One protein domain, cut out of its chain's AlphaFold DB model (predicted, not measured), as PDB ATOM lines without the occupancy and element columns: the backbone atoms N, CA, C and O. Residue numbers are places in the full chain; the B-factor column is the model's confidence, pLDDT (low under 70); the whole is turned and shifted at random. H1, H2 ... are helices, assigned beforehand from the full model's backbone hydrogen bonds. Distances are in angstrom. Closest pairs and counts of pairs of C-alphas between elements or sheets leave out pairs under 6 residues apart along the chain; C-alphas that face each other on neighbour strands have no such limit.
ATOM      1  N   TYR A 366     159.593 132.194 135.795       86.25
ATOM      2  CA  TYR A 366     159.930 131.528 134.526       86.25
ATOM      3  C   TYR A 366     160.823 130.294 134.742       86.25
ATOM      4  O   TYR A 366     160.799 129.366 133.938       86.25
ATOM      5  N   TYR A 367     161.561 130.228 135.858       91.62
ATOM      6  CA  TYR A 367     162.275 129.020 136.280       91.62
ATOM      7  C   TYR A 367     161.337 127.830 136.485       91.62
ATOM      8  O   TYR A 367     161.758 126.685 136.339       91.62
ATOM      9  N   TYR A 368     160.051 128.066 136.746       93.94
ATOM     10  CA  TYR A 368     159.072 126.990 136.812       93.94
ATOM     11  C   TYR A 368     158.885 126.281 135.456       93.94
ATOM     12  O   TYR A 368     158.582 125.092 135.426       93.94
ATOM     13  N   LEU A 369     159.143 126.950 134.322       94.19
ATOM     14  CA  LEU A 369     159.186 126.290 133.009       94.19
ATOM     15  C   LEU A 369     160.333 125.277 132.928       94.19
ATOM     16  O   LEU A 369     160.137 124.152 132.472       94.19
ATOM     17  N   TYR A 370     161.510 125.665 133.425       95.56
ATOM     18  CA  TYR A 370     162.658 124.768 133.539       95.56
ATOM     19  C   TYR A 370     162.362 123.610 134.487       95.56
ATOM     20  O   TYR A 370     162.732 122.486 134.190       95.56
ATOM     21  N   TYR A 371     161.643 123.845 135.586       96.88
ATOM     22  CA  TYR A 371     161.224 122.783 136.504       96.88
ATOM     23  C   TYR A 371     160.350 121.722 135.824       96.88
ATOM     24  O   TYR A 371     160.651 120.534 135.939       96.88
ATOM     25  N   ILE A 372     159.324 122.137 135.066       96.06
ATOM     26  CA  ILE A 372     158.455 121.213 134.311       96.06
ATOM     27  C   ILE A 372     159.295 120.357 133.351       96.06
ATOM     28  O   ILE A 372     159.110 119.140 133.264       96.06
ATOM     29  N   LEU A 373     160.257 120.981 132.669       95.69
ATOM     30  CA  LEU A 373     161.175 120.295 131.767       95.69
ATOM     31  C   LEU A 373     162.117 119.337 132.517       95.69
ATOM     32  O   LEU A 373     162.205 118.159 132.177       95.69
ATOM     33  N   TYR A 374     162.771 119.803 133.576       96.69
ATOM     34  CA  TYR A 374     163.735 119.035 134.359       96.69
ATOM     35  C   TYR A 374     163.124 117.829 135.059       96.69
ATOM     36  O   TYR A 374     163.768 116.785 135.094       96.69
ATOM     37  N   ILE A 375     161.888 117.908 135.558       96.25
ATOM     38  CA  ILE A 375     161.202 116.724 136.093       96.25
ATOM     39  C   ILE A 375     161.090 115.639 135.018       96.25
ATOM     40  O   ILE A 375     161.449 114.489 135.275       96.25
ATOM     41  N   SER A 376     160.668 116.003 133.804       94.88
ATOM     42  CA  SER A 376     160.554 115.029 132.715       94.88
ATOM     43  C   SER A 376     161.904 114.409 132.333       94.88
ATOM     44  O   SER A 376     161.969 113.211 132.068       94.88
ATOM     45  N   ILE A 377     162.987 115.192 132.391       93.31
ATOM     46  CA  ILE A 377     164.348 114.739 132.072       93.31
ATOM     47  C   ILE A 377     164.911 113.846 133.189       93.31
ATOM     48  O   ILE A 377     165.298 112.706 132.940       93.31
ATOM     49  N   PHE A 378     164.952 114.335 134.430       95.06
ATOM     50  CA  PHE A 378     165.675 113.679 135.526       95.06
ATOM     51  C   PHE A 378     164.870 112.598 136.241       95.06
ATOM     52  O   PHE A 378     165.458 111.655 136.764       95.06
ATOM     53  N   ARG A 379     163.537 112.706 136.276       94.94
ATOM     54  CA  ARG A 379     162.661 111.691 136.889       94.94
ATOM     55  C   ARG A 379     161.988 110.782 135.865       94.94
ATOM     56  O   ARG A 379     161.236 109.897 136.259       94.94
ATOM     57  N   LYS A 380     162.250 110.989 134.567       93.44
ATOM     58  CA  LYS A 380     161.652 110.225 133.458       93.44
ATOM     59  C   LYS A 380     160.117 110.206 133.500       93.44
ATOM     60  O   LYS A 380     159.484 109.242 133.074       93.44
ATOM     61  N   THR A 381     159.503 111.261 134.031       94.69
ATOM     62  CA  THR A 381     158.045 111.404 134.049       94.69
ATOM     63  C   THR A 381     157.544 111.911 132.700       94.69
ATOM     64  O   THR A 381     158.270 112.559 131.944       94.69
ATOM     65  N   LYS A 382     156.259 111.695 132.410       94.31
ATOM     66  CA  LYS A 382     155.614 112.285 131.231       94.31
ATOM     67  C   LYS A 382     155.704 113.818 131.290       94.31
ATOM     68  O   LYS A 382     155.352 114.419 132.300       94.31
ATOM     69  N   PHE A 383     156.167 114.439 130.205       94.81
ATOM     70  CA  PHE A 383     156.208 115.896 130.074       94.81
ATOM     71  C   PHE A 383     154.789 116.471 129.969       94.81
ATOM     72  O   PHE A 383     154.029 116.086 129.075       94.81
ATOM     73  N   ASP A 384     154.442 117.393 130.868       95.00
ATOM     74  CA  ASP A 384     153.160 118.101 130.852       95.00
ATOM     75  C   ASP A 384     153.227 119.313 129.912       95.00
ATOM     76  O   ASP A 384     153.480 120.454 130.307       95.00
ATOM     77  N   SER A 385     153.015 119.042 128.623       94.00
ATOM     78  CA  SER A 385     153.013 120.055 127.567       94.00
ATOM     79  C   SER A 385     151.947 121.126 127.763       94.00
ATOM     80  O   SER A 385     152.202 122.287 127.441       94.00
ATOM     81  N   LYS A 386     150.772 120.770 128.295       92.94
ATOM     82  CA  LYS A 386     149.678 121.725 128.500       92.94
ATOM     83  C   LYS A 386     150.053 122.736 129.580       92.94
ATOM     84  O   LYS A 386     149.997 123.936 129.315       92.94
ATOM     85  N   LEU A 387     150.504 122.270 130.747       93.62
ATOM     86  CA  LEU A 387     150.946 123.153 131.830       93.62
ATOM     87  C   LEU A 387     152.132 124.027 131.400       93.62
ATOM     88  O   LEU A 387     152.153 125.226 131.688       93.62
ATOM     89  N   PHE A 388     153.097 123.447 130.678       94.12
ATOM     90  CA  PHE A 388     154.243 124.181 130.144       94.12
ATOM     91  C   PHE A 388     153.806 125.342 129.240       94.12
ATOM     92  O   PHE A 388     154.226 126.477 129.457       94.12
ATOM     93  N   LEU A 389     152.929 125.084 128.265       91.44
ATOM     94  CA  LEU A 389     152.432 126.108 127.341       91.44
ATOM     95  C   LEU A 389     151.593 127.174 128.057       91.44
ATOM     96  O   LEU A 389     151.788 128.364 127.813       91.44
ATOM     97  N   GLN A 390     150.714 126.774 128.982       90.00
ATOM     98  CA  GLN A 390     149.920 127.708 129.789       90.00
ATOM     99  C   GLN A 390     150.797 128.670 130.594       90.00
ATOM    100  O   GLN A 390     150.462 129.846 130.728       90.00
ATOM    101  N   LYS A 391     151.919 128.184 131.137       89.38
ATOM    102  CA  LYS A 391     152.898 129.026 131.831       89.38
ATOM    103  C   LYS A 391     153.681 129.888 130.841       89.38
ATOM    104  O   LYS A 391     153.809 131.083 131.072       89.38
ATOM    105  N   LEU A 392     154.149 129.322 129.727       88.06
ATOM    106  CA  LEU A 392     154.967 130.023 128.735       88.06
ATOM    107  C   LEU A 392     154.235 131.222 128.110       88.06
ATOM    108  O   LEU A 392     154.834 132.281 127.956       88.06
ATOM    109  N   ILE A 393     152.936 131.086 127.819       85.62
ATOM    110  CA  ILE A 393     152.103 132.165 127.261       85.62
ATOM    111  C   ILE A 393     152.028 133.382 128.193       85.62
ATOM    112  O   ILE A 393     151.938 134.516 127.709       85.62
ATOM    113  N   LYS A 394     152.079 133.165 129.513       81.12
ATOM    114  CA  LYS A 394     151.990 134.240 130.510       81.12
ATOM    115  C   LYS A 394     153.253 135.096 130.563       81.12
ATOM    116  O   LYS A 394     153.139 136.276 130.843       81.12
ATOM    117  N   PHE A 395     154.420 134.540 130.240       76.00
ATOM    118  CA  PHE A 395     155.674 135.289 130.301       76.00
ATOM    119  C   PHE A 395     155.874 136.212 129.088       76.00
ATOM    120  O   PHE A 395     155.349 135.950 127.995       76.00
ATOM    121  N   PRO A 396     156.678 137.279 129.231       68.38
ATOM    122  CA  PRO A 396     157.170 138.063 128.110       68.38
ATOM    123  C   PRO A 396     158.065 137.185 127.227       68.38
ATOM    124  O   PRO A 396     159.154 136.752 127.607       68.38
ATOM    125  N   ILE A 397     157.587 136.940 126.010       62.81
ATOM    126  CA  ILE A 397     158.099 135.962 125.035       62.81
ATOM    127  C   ILE A 397     159.369 136.483 124.322       62.81
ATOM    128  O   ILE A 397     159.681 136.112 123.207       62.81
ATOM    129  N   TYR A 398     160.126 137.375 124.953       60.16
ATOM    130  CA  TYR A 398     161.400 137.882 124.429       60.16
ATOM    131  C   TYR A 398     162.522 137.845 125.456       60.16
ATOM    132  O   TYR A 398     163.610 138.360 125.210       60.16
ATOM    133  N   SER A 399     162.291 137.218 126.612       64.31
ATOM    134  CA  SER A 399     163.386 137.014 127.543       64.31
ATOM    135  C   SER A 399     164.395 136.061 126.908       64.31
ATOM    136  O   SER A 399     164.103 134.880 126.715       64.31
ATOM    137  N   LEU A 400     165.606 136.552 126.631       66.19
ATOM    138  CA  LEU A 400     166.723 135.729 126.140       66.19
ATOM    139  C   LEU A 400     167.080 134.594 127.120       66.19
ATOM    140  O   LEU A 400     167.712 133.612 126.754       66.19
ATOM    141  N   ARG A 401     166.530 134.646 128.339       73.81
ATOM    142  CA  ARG A 401     166.521 133.569 129.336       73.81
ATOM    143  C   ARG A 401     165.698 132.340 128.934       73.81
ATOM    144  O   ARG A 401     165.787 131.325 129.620       73.81
ATOM    145  N   LEU A 402     164.901 132.400 127.865       82.00
ATOM    146  CA  LEU A 402     164.183 131.252 127.299       82.00
ATOM    147  C   LEU A 402     165.008 130.500 126.243       82.00
ATOM    148  O   LEU A 402     164.655 129.381 125.889       82.00
ATOM    149  N   ILE A 403     166.128 131.054 125.774       83.56
ATOM    150  CA  ILE A 403     167.010 130.358 124.824       83.56
ATOM    151  C   ILE A 403     167.548 129.044 125.380       83.56
ATOM    152  O   ILE A 403     167.405 128.024 124.699       83.56
ATOM    153  N   PRO A 404     168.090 129.005 126.613       87.44
ATOM    154  CA  PRO A 404     168.547 127.741 127.163       87.44
ATOM    155  C   PRO A 404     167.392 126.750 127.336       87.44
ATOM    156  O   PRO A 404     167.571 125.559 127.096       87.44
ATOM    157  N   LEU A 405     166.189 127.235 127.664       91.12
ATOM    158  CA  LEU A 405     164.982 126.415 127.749       91.12
ATOM    159  C   LEU A 405     164.652 125.760 126.402       91.12
ATOM    160  O   LEU A 405     164.474 124.548 126.350       91.12
ATOM    161  N   PHE A 406     164.594 126.528 125.308       91.00
ATOM    162  CA  PHE A 406     164.289 125.974 123.987       91.00
ATOM    163  C   PHE A 406     165.388 125.061 123.458       91.00
ATOM    164  O   PHE A 406     165.070 124.049 122.836       91.00
ATOM    165  N   SER A 407     166.654 125.356 123.755       90.38
ATOM    166  CA  SER A 407     167.739 124.427 123.441       90.38
ATOM    167  C   SER A 407     167.551 123.085 124.153       90.38
ATOM    168  O   SER A 407     167.594 122.032 123.521       90.38
ATOM    169  N   LEU A 408     167.239 123.102 125.455       91.62
ATOM    170  CA  LEU A 408     166.950 121.877 126.205       91.62
ATOM    171  C   LEU A 408     165.737 121.130 125.647       91.62
ATOM    172  O   LEU A 408     165.771 119.904 125.559       91.62
ATOM    173  N   CYS A 409     164.681 121.850 125.258       92.44
ATOM    174  CA  CYS A 409     163.530 121.253 124.595       92.44
ATOM    175  C   CYS A 409     163.978 120.452 123.364       92.44
ATOM    176  O   CYS A 409     163.634 119.271 123.265       92.44
ATOM    177  N   LEU A 410     164.744 121.083 122.459       92.19
ATOM    178  CA  LEU A 410     165.247 120.486 121.212       92.19
ATOM    179  C   LEU A 410     166.098 119.252 121.482       92.19
ATOM    180  O   LEU A 410     165.783 118.161 121.002       92.19
ATOM    181  N   LYS A 411     167.106 119.419 122.334       91.38
ATOM    182  CA  LYS A 411     168.057 118.380 122.708       91.38
ATOM    183  C   LYS A 411     167.386 117.134 123.281       91.38
ATOM    184  O   LYS A 411     167.708 116.012 122.899       91.38
ATOM    185  N   HIS A 412     166.415 117.324 124.175       91.50
ATOM    186  CA  HIS A 412     165.687 116.225 124.821       91.50
ATOM    187  C   HIS A 412     164.457 115.763 124.027       91.50
ATOM    188  O   HIS A 412     163.681 114.947 124.523       91.50
ATOM    189  N   LYS A 413     164.273 116.260 122.793       91.62
ATOM    190  CA  LYS A 413     163.193 115.876 121.867       91.62
ATOM    191  C   LYS A 413     161.817 115.849 122.538       91.62
ATOM    192  O   LYS A 413     161.033 114.914 122.343       91.62
ATOM    193  N   ILE A 414     161.517 116.868 123.347       90.88
ATOM    194  CA  ILE A 414     160.233 116.940 124.048       90.88
ATOM    195  C   ILE A 414     159.065 116.840 123.064       90.88
ATOM    196  O   ILE A 414     159.142 117.309 121.928       90.88
ATOM    197  N   LYS A 415     157.942 116.264 123.513       87.81
ATOM    198  CA  LYS A 415     156.756 115.996 122.675       87.81
ATOM    199  C   LYS A 415     156.327 117.203 121.826       87.81
ATOM    200  O   LYS A 415     155.880 117.007 120.698       87.81
ATOM    201  N   LEU A 416     156.488 118.425 122.345       84.75
ATOM    202  CA  LEU A 416     156.097 119.659 121.662       84.75
ATOM    203  C   LEU A 416     156.816 119.897 120.326       84.75
ATOM    204  O   LEU A 416     156.246 120.524 119.443       84.75
ATOM    205  N   ILE A 417     158.021 119.361 120.137       85.19
ATOM    206  CA  ILE A 417     158.800 119.536 118.897       85.19
ATOM    207  C   ILE A 417     158.167 118.824 117.705       85.19
ATOM    208  O   ILE A 417     158.422 119.185 116.563       85.19
ATOM    209  N   LYS A 418     157.271 117.864 117.953       84.69
ATOM    210  CA  LYS A 418     156.467 117.247 116.894       84.69
ATOM    211  C   LYS A 418     155.471 118.228 116.264       84.69
ATOM    212  O   LYS A 418     154.922 117.930 115.210       84.69
ATOM    213  N   PHE A 419     155.198 119.366 116.906       84.06
ATOM    214  CA  PHE A 419     154.364 120.417 116.339       84.06
ATOM    215  C   PHE A 419     155.239 121.419 115.581       84.06
ATOM    216  O   PHE A 419     155.958 122.208 116.195       84.06
ATOM    217  N   GLU A 420     155.110 121.449 114.255       85.06
ATOM    218  CA  GLU A 420     155.838 122.385 113.380       85.06
ATOM    219  C   GLU A 420     155.701 123.849 113.826       85.06
ATOM    220  O   GLU A 420     156.659 124.609 113.775       85.06
ATOM    221  N   LYS A 421     154.536 124.243 114.355       84.38
ATOM    222  CA  LYS A 421     154.316 125.597 114.881       84.38
ATOM    223  C   LYS A 421     155.109 125.907 116.148       84.38
ATOM    224  O   LYS A 421     155.539 127.039 116.328       84.38
ATOM    225  N   PHE A 422     155.322 124.929 117.029       87.25
ATOM    226  CA  PHE A 422     156.177 125.130 118.204       87.25
ATOM    227  C   PHE A 422     157.643 125.284 117.791       87.25
ATOM    228  O   PHE A 422     158.377 126.119 118.307       87.25
ATOM    229  N   LEU A 423     158.042 124.521 116.788       88.75
ATOM    230  CA  LEU A 423     159.311 124.661 116.101       88.75
ATOM    231  C   LEU A 423     159.460 126.054 115.437       88.75
ATOM    232  O   LEU A 423     160.500 126.705 115.569       88.75
ATOM    233  N   ALA A 424     158.398 126.572 114.815       85.81
ATOM    234  CA  ALA A 424     158.355 127.930 114.270       85.81
ATOM    235  C   ALA A 424     158.469 129.003 115.364       85.81
ATOM    236  O   ALA A 424     159.217 129.960 115.203       85.81
ATOM    237  N   ILE A 425     157.800 128.812 116.508       86.81
ATOM    238  CA  ILE A 425     157.947 129.657 117.705       86.81
ATOM    239  C   ILE A 425     159.419 129.740 118.119       86.81
ATOM    240  O   ILE A 425     159.947 130.839 118.272       86.81
ATOM    241  N   ILE A 426     160.100 128.598 118.241       89.31
ATOM    242  CA  ILE A 426     161.528 128.550 118.586       89.31
ATOM    243  C   ILE A 426     162.374 129.310 117.552       89.31
ATOM    244  O   ILE A 426     163.296 130.038 117.918       89.31
ATOM    245  N   THR A 427     162.037 129.191 116.267       87.31
ATOM    246  CA  THR A 427     162.741 129.898 115.185       87.31
ATOM    247  C   THR A 427     162.536 131.410 115.273       87.31
ATOM    248  O   THR A 427     163.510 132.151 115.216       87.31
ATOM    249  N   LEU A 428     161.305 131.882 115.502       83.81
ATOM    250  CA  LEU A 428     161.016 133.306 115.715       83.81
ATOM    251  C   LEU A 428     161.792 133.867 116.914       83.81
ATOM    252  O   LEU A 428     162.341 134.964 116.848       83.81
ATOM    253  N   PHE A 429     161.894 133.093 117.996       83.19
ATOM    254  CA  PHE A 429     162.724 133.441 119.148       83.19
ATOM    255  C   PHE A 429     164.206 133.562 118.796       83.19
ATOM    256  O   PHE A 429     164.861 134.520 119.207       83.19
ATOM    257  N   LYS A 430     164.736 132.595 118.042       86.50
ATOM    258  CA  LYS A 430     166.125 132.593 117.577       86.50
ATOM    259  C   LYS A 430     166.424 133.816 116.710       86.50
ATOM    260  O   LYS A 430     167.415 134.493 116.959       86.50
ATOM    261  N   GLU A 431     165.564 134.125 115.742       84.50
ATOM    262  CA  GLU A 431     165.735 135.291 114.866       84.50
ATOM    263  C   GLU A 431     165.603 136.606 115.643       84.50
ATOM    264  O   GLU A 431     166.408 137.517 115.467       84.50
ATOM    265  N   SER A 432     164.661 136.695 116.586       78.38
ATOM    266  CA  SER A 432     164.555 137.857 117.473       78.38
ATOM    267  C   SER A 432     165.825 138.063 118.303       78.38
ATOM    268  O   SER A 432     166.330 139.183 118.402       78.38
ATOM    269  N   PHE A 433     166.388 136.984 118.851       77.75
ATOM    270  CA  PHE A 433     167.651 137.042 119.578       77.75
ATOM    271  C   PHE A 433     168.805 137.491 118.698       77.75
ATOM    272  O   PHE A 433     169.545 138.402 119.065       77.75
ATOM    273  N   LYS A 434     168.931 136.875 117.524       84.25
ATOM    274  CA  LYS A 434     169.927 137.211 116.518       84.25
ATOM    275  C   LYS A 434     169.865 138.691 116.139       84.25
ATOM    276  O   LYS A 434     170.902 139.350 116.113       84.25
ATOM    277  N   ASN A 435     168.663 139.228 115.937       80.00
ATOM    278  CA  ASN A 435     168.439 140.645 115.662       80.00
ATOM    279  C   ASN A 435     168.855 141.542 116.841       80.00
ATOM    280  O   ASN A 435     169.480 142.577 116.622       80.00
ATOM    281  N   GLU A 436     168.563 141.151 118.087       73.69
ATOM    282  CA  GLU A 436     168.922 141.942 119.277       73.69
ATOM    283  C   GLU A 436     170.434 141.974 119.538       73.69
ATOM    284  O   GLU A 436     170.989 143.029 119.870       73.69
ATOM    285  N   ILE A 437     171.130 140.838 119.404       72.06
ATOM    286  CA  ILE A 437     172.581 140.820 119.632       72.06
ATOM    287  C   ILE A 437     173.393 141.232 118.398       72.06
ATOM    288  O   ILE A 437     174.542 141.659 118.541       72.06
ATOM    289  N   GLY A 438     172.772 141.199 117.218       79.69
ATOM    290  CA  GLY A 438     173.363 141.486 115.917       79.69
ATOM    291  C   GLY A 438     174.074 140.270 115.323       79.69
ATOM    292  O   GLY A 438     174.723 139.512 116.046       79.69
ATOM    293  N   GLU A 439     174.014 140.125 113.995       82.94
ATOM    294  CA  GLU A 439     174.543 138.979 113.229       82.94
ATOM    295  C   GLU A 439     175.941 138.545 113.692       82.94
ATOM    296  O   GLU A 439     176.159 137.397 114.067       82.94
ATOM    297  N   LYS A 440     176.886 139.491 113.753       79.62
ATOM    298  CA  LYS A 440     178.284 139.221 114.119       79.62
ATOM    299  C   LYS A 440     178.430 138.645 115.528       79.62
ATOM    300  O   LYS A 440     179.263 137.766 115.746       79.62
ATOM    301  N   ASN A 441     177.669 139.158 116.493       77.44
ATOM    302  CA  ASN A 441     177.721 138.654 117.863       77.44
ATOM    303  C   ASN A 441     176.952 137.343 117.983       77.44
ATOM    304  O   ASN A 441     177.399 136.465 118.708       77.44
ATOM    305  N   PHE A 442     175.868 137.171 117.223       83.50
ATOM    306  CA  PHE A 442     175.159 135.902 117.141       83.50
ATOM    307  C   PHE A 442     176.065 134.790 116.615       83.50
ATOM    308  O   PHE A 442     176.157 133.751 117.256       83.50
ATOM    309  N   SER A 443     176.839 135.013 115.548       80.81
ATOM    310  CA  SER A 443     177.817 134.022 115.071       80.81
ATOM    311  C   SER A 443     178.888 133.690 116.119       80.81
ATOM    312  O   SER A 443     179.273 132.535 116.275       80.81
ATOM    313  N   LYS A 444     179.372 134.684 116.879       80.06
ATOM    314  CA  LYS A 444     180.324 134.439 117.981       80.06
ATOM    315  C   LYS A 444     179.698 133.638 119.116       80.06
ATOM    316  O   LYS A 444     180.322 132.702 119.609       80.06
ATOM    317  N   PHE A 445     178.480 133.998 119.507       82.25
ATOM    318  CA  PHE A 445     177.691 133.292 120.507       82.25
ATOM    319  C   PHE A 445     177.491 131.834 120.079       82.25
ATOM    320  O   PHE A 445     177.861 130.917 120.797       82.25
ATOM    321  N   VAL A 446     177.036 131.599 118.853       80.81
ATOM    322  CA  VAL A 446     176.894 130.260 118.266       80.81
ATOM    323  C   VAL A 446     178.161 129.418 118.423       80.81
ATOM    324  O   VAL A 446     178.104 128.286 118.895       80.81
ATOM    325  N   ASN A 447     179.316 129.996 118.093       80.50
ATOM    326  CA  ASN A 447     180.594 129.289 118.143       80.50
ATOM    327  C   ASN A 447     181.071 128.995 119.574       80.50
ATOM    328  O   ASN A 447     181.818 128.042 119.784       80.50
ATOM    329  N   GLN A 448     180.669 129.801 120.559       80.44
ATOM    330  CA  GLN A 448     181.095 129.642 121.953       80.44
ATOM    331  C   GLN A 448     180.151 128.794 122.807       80.44
ATOM    332  O   GLN A 448     180.552 128.326 123.874       80.44
ATOM    333  N   PHE A 449     178.905 128.611 122.381       81.50
ATOM    334  CA  PHE A 449     177.889 127.905 123.154       81.50
ATOM    335  C   PHE A 449     177.425 126.649 122.417       81.50
ATOM    336  O   PHE A 449     176.344 126.602 121.827       81.50
ATOM    337  N   SER A 450     178.248 125.601 122.484       82.31
ATOM    338  CA  SER A 450     177.928 124.288 121.906       82.31
ATOM    339  C   SER A 450     176.610 123.703 122.434       82.31
ATOM    340  O   SER A 450     175.912 122.998 121.711       82.31
ATOM    341  N   GLU A 451     176.226 124.056 123.663       81.50
ATOM    342  CA  GLU A 451     174.969 123.687 124.313       81.50
ATOM    343  C   GLU A 451     173.719 124.257 123.625       81.50
ATOM    344  O   GLU A 451     172.607 123.837 123.945       81.50
ATOM    345  N   TYR A 452     173.879 125.198 122.689       85.38
ATOM    346  CA  TYR A 452     172.794 125.787 121.899       85.38
ATOM    347  C   TYR A 452     172.829 125.380 120.425       85.38
ATOM    348  O   TYR A 452     172.035 125.892 119.639       85.38
ATOM    349  N   LYS A 453     173.711 124.451 120.036       84.94
ATOM    350  CA  LYS A 453     173.895 124.055 118.635       84.94
ATOM    351  C   LYS A 453     172.593 123.605 117.961       84.94
ATOM    352  O   LYS A 453     172.284 124.090 116.879       84.94
ATOM    353  N   ASP A 454     171.785 122.785 118.636       87.19
ATOM    354  CA  ASP A 454     170.500 122.304 118.100       87.19
ATOM    355  C   ASP A 454     169.531 123.451 117.777       87.19
ATOM    356  O   ASP A 454     168.802 123.401 116.788       87.19
ATOM    357  N   LEU A 455     169.529 124.505 118.600       86.31
ATOM    358  CA  LEU A 455     168.725 125.702 118.360       86.31
ATOM    359  C   LEU A 455     169.212 126.460 117.127       86.31
ATOM    360  O   LEU A 455     168.413 126.999 116.366       86.31
ATOM    361  N   ILE A 456     170.522 126.526 116.945       83.56
ATOM    362  CA  ILE A 456     171.160 127.320 115.899       83.56
ATOM    363  C   ILE A 456     170.959 126.665 114.536       83.56
ATOM    364  O   ILE A 456     170.561 127.342 113.582       83.56
ATOM    365  N   ASP A 457     171.169 125.351 114.483       85.94
ATOM    366  CA  ASP A 457     171.034 124.528 113.283       85.94
ATOM    367  C   ASP A 457     169.565 124.367 112.850       85.94
ATOM    368  O   ASP A 457     169.284 123.932 111.730       85.94
ATOM    369  N   LEU A 458     168.614 124.766 113.703       86.69
ATOM    370  CA  LEU A 458     167.190 124.728 113.406       86.69
ATOM    371  C   LEU A 458     166.842 125.656 112.229       86.69
ATOM    372  O   LEU A 458     166.872 126.885 112.356       86.69
ATOM    373  N   LYS A 459     166.467 125.069 111.089       81.31
ATOM    374  CA  LYS A 459     165.955 125.768 109.900       81.31
ATOM    375  C   LYS A 459     164.516 125.343 109.644       81.31
ATOM    376  O   LYS A 459     164.270 124.182 109.332       81.31
ATOM    377  N   ILE A 460     163.580 126.275 109.782       80.31
ATOM    378  CA  ILE A 460     162.159 126.053 109.505       80.31
ATOM    379  C   ILE A 460     161.672 127.193 108.631       80.31
ATOM    380  O   ILE A 460     161.968 128.354 108.909       80.31
ATOM    381  N   ASP A 461     160.949 126.836 107.577       70.25
ATOM    382  CA  ASP A 461     160.397 127.790 106.628       70.25
ATOM    383  C   ASP A 461     159.068 128.377 107.135       70.25
ATOM    384  O   ASP A 461     158.277 127.704 107.807       70.25
ATOM    385  N   PHE A 462     158.820 129.650 106.835       64.06
ATOM    386  CA  PHE A 462     157.730 130.435 107.417       64.06
ATOM    387  C   PHE A 462     156.504 130.460 106.500       64.06
ATOM    388  O   PHE A 462     156.240 131.459 105.846       64.06
TER     389      PHE A 462
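What this domain is: This is residues 366 to 462 of the 558 residues of an uncharacterized protein of Spirochaetales bacterium (UniProt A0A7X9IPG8). Helix H3 sits in the middle of a small helical body, with the hairpin of H1 and H2 at one end. The long H5 and the short H7 pack on H3, both crossing it, and H6 makes the opposite end. The printed part has 97 residues with seven named helices, H1 to H7 in order, and no named strand: all helix. It is compact, with a radius of gyration of the C-alphas of 13.3 A, and spans 39 by 25 by 24 A.

How they stand to each other: H1, residues 367 to 378, and H2, residues 385 to 394, form a helical hairpin at a shallow tilt of 18 degrees; the closest C-alphas, of Leu 369 and Phe 388, are 6.1 A apart. H3, residues 400 to 411, only just touches H1, with 3 pairs of C-alphas within 8 A, the closest those of Tyr 370 and Leu 405, 6.5 A. H4, residues 415 to 418, is close to but not clearly touching H3, with Leu 410 and Ile 417 the closest C-alphas, 6.9 A. H5, residues 420 to 437, touches H3 with residues 426 to 433 alone, at a steep tilt of 41 degrees; the closest C-alphas are those of Phe 406 and Ile 426, 6.6 A. H6, residues 439 to 448, and H7, residues 450 to 457, touch only at the corner, only just, with 3 such pairs, the closest Val 446 and Ile 456, 6.9 A. H7 stands about perpendicular to H3, 82 degrees; C-alphas 407 and 455 are closest, 5.3 A. Each O i to N i+4 pair is within hydrogen-bond range in H5 and H6, against 7 of 8 in H1, 5 of 6 in H2, 6 of 8 in H3 and 2 of 4 in H7; H4 is too short for one.

Where its parts are: H1 begins at C-alpha 367, (162.275, 129.020, 136.280), and H7 ends at C-alpha 457, (171.034, 124.528, 113.283). H5 is 25.7 A long, H3 17.7 A and H1 15.7 A.

The domain as a whole: The C-alphas farthest apart, of Thr 381 and Lys 440, are 39.8 A apart. The printed part has no cut and no long link; pLDDT is under 70 at residues 396 to 400 and 462.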